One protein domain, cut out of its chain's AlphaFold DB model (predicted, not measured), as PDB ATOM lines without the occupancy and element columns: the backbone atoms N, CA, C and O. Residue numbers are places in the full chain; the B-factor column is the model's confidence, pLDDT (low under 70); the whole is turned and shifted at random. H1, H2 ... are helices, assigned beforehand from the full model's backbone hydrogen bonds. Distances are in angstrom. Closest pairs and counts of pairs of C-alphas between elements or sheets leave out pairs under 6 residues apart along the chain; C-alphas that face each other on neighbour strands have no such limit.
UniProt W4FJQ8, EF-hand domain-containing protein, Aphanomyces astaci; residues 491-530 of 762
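This is residues 491 to 530 of the 762 residues of the protein "EF-hand domain-containing protein" of Aphanomyces astaci (UniProt W4FJQ8). The model is a long helical arm with a small head: residues 491 to 500 of H1 stick out, and in the head the shorter helix H2 folds back across the last residues of H1, 505 to 508. After H2, residues 522 to 530, with no named element, loop across the end of H2 where residue 521 lies. The printed part has 40 residues, with H1 followed by H2 and no named strand, and its class is all helix. It is only just compact, close to loose, with a radius of gyration of the C-alphas of 10.4 A, and its elongated outline spans 29 by 18 by 14 A, the arm making the length.

H1 runs from Arg 491, with its C-alpha at (74.131, 191.585, 142.327), to Tyr 508, with its C-alpha at (55.524, 186.555, 125.352), 25.7 A from first to last C-alpha. H2 covers residues 513 to 521, 12.1 A from first to last C-alpha, and ends with C-alpha 521 at (68.590, 190.451, 120.283).

H1 touches H2 with residues 505 to 508 alone. The closest C-alphas of the two helices, those of Leu 505 and Ala 519, are 5.9 A apart. The helices run opposite ways at a steep tilt of 53 degrees. A tight link of 4 residues joins them. In H1 and H2 every O i to N i+4 pair is within hydrogen-bond range.

The two C-alphas farthest apart are those of Arg 491 and Ala 511, at 30.9 A. Residues 491 to 500 stand free, and the body without them spans 18 by 15 by 12 A. The printed part has no cut. The mean pLDDT of the printed part is 71.8, and it is under 70 in residues 491 to 494, 513, 517 and 522 to 530.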
ATOM      1  N   ARG A 491      74.092 192.874 143.040       65.00
ATOM      2  CA  ARG A 491      74.131 191.585 142.327       65.00
ATOM      3  C   ARG A 491      72.800 190.823 142.383       65.00
ATOM      4  O   ARG A 491      72.208 190.591 141.340       65.00
ATOM      5  N   ASN A 492      72.291 190.527 143.580       63.62
ATOM      6  CA  ASN A 492      71.057 189.752 143.755       63.62
ATOM      7  C   ASN A 492      69.818 190.435 143.140       63.62
ATOM      8  O   ASN A 492      68.888 189.758 142.718       63.62
ATOM      9  N   VAL A 493      69.792 191.773 143.097       66.56
ATOM     10  CA  VAL A 493      68.684 192.556 142.525       66.56
ATOM     11  C   VAL A 493      68.776 192.559 140.999       66.56
ATOM     12  O   VAL A 493      67.774 192.338 140.325       66.56
ATOM     13  N   ALA A 494      69.984 192.729 140.455       69.12
ATOM     14  CA  ALA A 494      70.261 192.591 139.028       69.12
ATOM     15  C   ALA A 494      69.935 191.175 138.517       69.12
ATOM     16  O   ALA A 494      69.268 191.040 137.499       69.12
ATOM     17  N   GLU A 495      70.341 190.131 139.247       73.19
ATOM     18  CA  GLU A 495      70.032 188.728 138.931       73.19
ATOM     19  C   GLU A 495      68.520 188.451 138.992       73.19
ATOM     20  O   GLU A 495      67.987 187.822 138.083       73.19
ATOM     21  N   MET A 496      67.805 188.975 139.996       73.88
ATOM     22  CA  MET A 496      66.344 188.853 140.089       73.88
ATOM     23  C   MET A 496      65.628 189.527 138.907       73.88
ATOM     24  O   MET A 496      64.772 188.908 138.277       73.88
ATOM     25  N   TYR A 497      65.985 190.771 138.567       75.19
ATOM     26  CA  TYR A 497      65.374 191.464 137.429       75.19
ATOM     27  C   TYR A 497      65.761 190.844 136.081       75.19
ATOM     28  O   TYR A 497      64.910 190.782 135.198       75.19
ATOM     29  N   LEU A 498      66.980 190.318 135.932       79.69
ATOM     30  CA  LEU A 498      67.397 189.580 134.736       79.69
ATOM     31  C   LEU A 498      66.613 188.267 134.578       79.69
ATOM     32  O   LEU A 498      66.186 187.943 133.474       79.69
ATOM     33  N   VAL A 499      66.366 187.529 135.669       79.00
ATOM     34  CA  VAL A 499      65.507 186.333 135.641       79.00
ATOM     35  C   VAL A 499      64.073 186.704 135.262       79.00
ATOM     36  O   VAL A 499      63.522 186.064 134.371       79.00
ATOM     37  N   ASN A 500      63.500 187.756 135.856       79.88
ATOM     38  CA  ASN A 500      62.151 188.234 135.524       79.88
ATOM     39  C   ASN A 500      62.037 188.720 134.066       79.88
ATOM     40  O   ASN A 500      61.016 188.503 133.414       79.88
ATOM     41  N   PHE A 501      63.086 189.348 133.535       81.50
ATOM     42  CA  PHE A 501      63.179 189.755 132.133       81.50
ATOM     43  C   PHE A 501      63.218 188.535 131.203       81.50
ATOM     44  O   PHE A 501      62.373 188.407 130.320       81.50
ATOM     45  N   VAL A 502      64.115 187.573 131.451       79.12
ATOM     46  CA  VAL A 502      64.240 186.352 130.635       79.12
ATOM     47  C   VAL A 502      62.984 185.474 130.703       79.12
ATOM     48  O   VAL A 502      62.618 184.874 129.693       79.12
ATOM     49  N   THR A 503      62.287 185.393 131.843       79.50
ATOM     50  CA  THR A 503      60.998 184.679 131.926       79.50
ATOM     51  C   THR A 503      59.874 185.419 131.205       79.50
ATOM     52  O   THR A 503      59.054 184.760 130.568       79.50
ATOM     53  N   SER A 504      59.861 186.755 131.228       77.44
ATOM     54  CA  SER A 504      58.893 187.561 130.467       77.44
ATOM     55  C   SER A 504      59.097 187.401 128.959       77.44
ATOM     56  O   SER A 504      58.151 187.032 128.265       77.44
ATOM     57  N   LEU A 505      60.335 187.548 128.464       77.56
ATOM     58  CA  LEU A 505      60.668 187.293 127.057       77.56
ATOM     59  C   LEU A 505      60.244 185.873 126.646       77.56
ATOM     60  O   LEU A 505      59.499 185.709 125.684       77.56
ATOM     61  N   LYS A 506      60.615 184.843 127.424       76.88
ATOM     62  CA  LYS A 506      60.224 183.443 127.159       76.88
ATOM     63  C   LYS A 506      58.715 183.185 127.174       76.88
ATOM     64  O   LYS A 506      58.289 182.221 126.540       76.88
ATOM     65  N   LYS A 507      57.922 183.996 127.882       79.69
ATOM     66  CA  LYS A 507      56.460 183.869 127.930       79.69
ATOM     67  C   LYS A 507      55.779 184.534 126.729       79.69
ATOM     68  O   LYS A 507      54.810 183.975 126.226       79.69
ATOM     69  N   TYR A 508      56.268 185.693 126.280       77.94
ATOM     70  CA  TYR A 508      55.524 186.555 125.352       77.94
ATOM     71  C   TYR A 508      56.091 186.648 123.919       77.94
ATOM     72  O   TYR A 508      55.335 187.017 123.030       77.94
ATOM     73  N   TRP A 509      57.328 186.205 123.638       73.38
ATOM     74  CA  TRP A 509      57.975 186.287 122.301       73.38
ATOM     75  C   TRP A 509      57.196 185.699 121.108       73.38
ATOM     76  O   TRP A 509      57.510 185.986 119.954       73.38
ATOM     77  N   LYS A 510      56.211 184.829 121.357       72.31
ATOM     78  CA  LYS A 510      55.314 184.334 120.304       72.31
ATOM     79  C   LYS A 510      54.169 185.301 120.011       72.31
ATOM     80  O   LYS A 510      53.847 185.488 118.844       72.31
ATOM     81  N   ALA A 511      53.574 185.866 121.059       72.50
ATOM     82  CA  ALA A 511      52.352 186.666 121.002       72.50
ATOM     83  C   ALA A 511      52.601 188.134 120.626       72.50
ATOM     84  O   ALA A 511      51.705 188.775 120.099       72.50
ATOM     85  N   ASP A 512      53.801 188.639 120.901       72.06
ATOM     86  CA  ASP A 512      54.191 190.039 120.745       72.06
ATOM     87  C   ASP A 512      55.501 190.097 119.927       72.06
ATOM     88  O   ASP A 512      56.470 189.411 120.295       72.06
ATOM     89  N   PRO A 513      55.548 190.834 118.799       68.44
ATOM     90  CA  PRO A 513      56.717 190.877 117.932       68.44
ATOM     91  C   PRO A 513      57.802 191.874 118.362       68.44
ATOM     92  O   PRO A 513      58.972 191.604 118.080       68.44
ATOM     93  N   GLU A 514      57.493 192.942 119.108       70.56
ATOM     94  CA  GLU A 514      58.534 193.759 119.756       70.56
ATOM     95  C   GLU A 514      59.317 192.891 120.756       70.56
ATOM     96  O   GLU A 514      60.554 192.868 120.771       70.56
ATOM     97  N   ILE A 515      58.599 192.090 121.548       73.81
ATOM     98  CA  ILE A 515      59.169 191.112 122.476       73.81
ATOM     99  C   ILE A 515      59.876 189.980 121.718       73.81
ATOM    100  O   ILE A 515      60.908 189.490 122.190       73.81
ATOM    101  N   ARG A 516      59.382 189.574 120.539       73.19
ATOM    102  CA  ARG A 516      60.070 188.618 119.654       73.19
ATOM    103  C   ARG A 516      61.438 189.151 119.244       73.19
ATOM    104  O   ARG A 516      62.428 188.455 119.451       73.19
ATOM    105  N   LEU A 517      61.522 190.385 118.747       69.94
ATOM    106  CA  LEU A 517      62.792 191.001 118.361       69.94
ATOM    107  C   LEU A 517      63.711 191.229 119.568       69.94
ATOM    108  O   LEU A 517      64.901 190.921 119.498       69.94
ATOM    109  N   CYS A 518      63.167 191.636 120.719       72.44
ATOM    110  CA  CYS A 518      63.925 191.685 121.972       72.44
ATOM    111  C   CYS A 518      64.491 190.307 122.367       72.44
ATOM    112  O   CYS A 518      65.619 190.227 122.853       72.44
ATOM    113  N   ALA A 519      63.755 189.211 122.146       73.19
ATOM    114  CA  ALA A 519      64.235 187.849 122.394       73.19
ATOM    115  C   ALA A 519      65.329 187.410 121.401       73.19
ATOM    116  O   ALA A 519      66.304 186.786 121.837       73.19
ATOM    117  N   ARG A 520      65.213 187.798 120.116       72.19
ATOM    118  CA  ARG A 520      66.249 187.608 119.079       72.19
ATOM    119  C   ARG A 520      67.546 188.336 119.462       72.19
ATOM    120  O   ARG A 520      68.586 187.694 119.589       72.19
ATOM    121  N   LEU A 521      67.468 189.631 119.789       70.69
ATOM    122  CA  LEU A 521      68.590 190.451 120.283       70.69
ATOM    123  C   LEU A 521      69.245 189.852 121.546       70.69
ATOM    124  O   LEU A 521      70.469 189.808 121.682       70.69
ATOM    125  N   CYS A 522      68.434 189.334 122.472       69.44
ATOM    126  CA  CYS A 522      68.906 188.709 123.710       69.44
ATOM    127  C   CYS A 522      69.450 187.274 123.539       69.44
ATOM    128  O   CYS A 522      69.789 186.650 124.549       69.44
ATOM    129  N   HIS A 523      69.547 186.755 122.307       65.88
ATOM    130  CA  HIS A 523      70.090 185.428 121.982       65.88
ATOM    131  C   HIS A 523      69.417 184.278 122.761       65.88
ATOM    132  O   HIS A 523      70.066 183.371 123.293       65.88
ATOM    133  N   ILE A 524      68.085 184.307 122.872       68.69
ATOM    134  CA  ILE A 524      67.334 183.262 123.580       68.69
ATOM    135  C   ILE A 524      67.231 181.994 122.712       68.69
ATOM    136  O   ILE A 524      66.871 182.062 121.545       68.69
ATOM    137  N   LYS A 525      67.471 180.813 123.313       56.88
ATOM    138  CA  LYS A 525      67.517 179.458 122.692       56.88
ATOM    139  C   LYS A 525      66.363 179.034 121.748       56.88
ATOM    140  O   LYS A 525      66.400 177.915 121.243       56.88
ATOM    141  N   HIS A 526      65.319 179.838 121.563       58.12
ATOM    142  CA  HIS A 526      64.132 179.501 120.762       58.12
ATOM    143  C   HIS A 526      63.869 180.490 119.619       58.12
ATOM    144  O   HIS A 526      62.822 180.423 118.984       58.12
ATOM    145  N   THR A 527      64.810 181.398 119.370       61.16
ATOM    146  CA  THR A 527      64.725 182.458 118.367       61.16
ATOM    147  C   THR A 527      66.067 182.580 117.652       61.16
ATOM    148  O   THR A 527      67.102 182.598 118.319       61.16
ATOM    149  N   THR A 528      66.065 182.676 116.322       65.69
ATOM    150  CA  THR A 528      67.265 183.026 115.544       65.69
ATOM    151  C   THR A 528      67.770 184.411 115.965       65.69
ATOM    152  O   THR A 528      66.944 185.296 116.205       65.69
ATOM    153  N   PRO A 529      69.089 184.651 116.069       67.50
ATOM    154  CA  PRO A 529      69.591 186.016 116.210       67.50
ATOM    155  C   PRO A 529      69.153 186.876 115.008       67.50
ATOM    156  O   PRO A 529      68.784 186.345 113.957       67.50
ATOM    157  N   LEU A 530      69.150 188.199 115.178       67.19
ATOM    158  CA  LEU A 530      69.200 189.121 114.037       67.19
ATOM    159  C   LEU A 530      70.660 189.218 113.572       67.19
ATOM    160  O   LEU A 530      71.573 189.129 114.399       67.19
TER     161      LEU A 530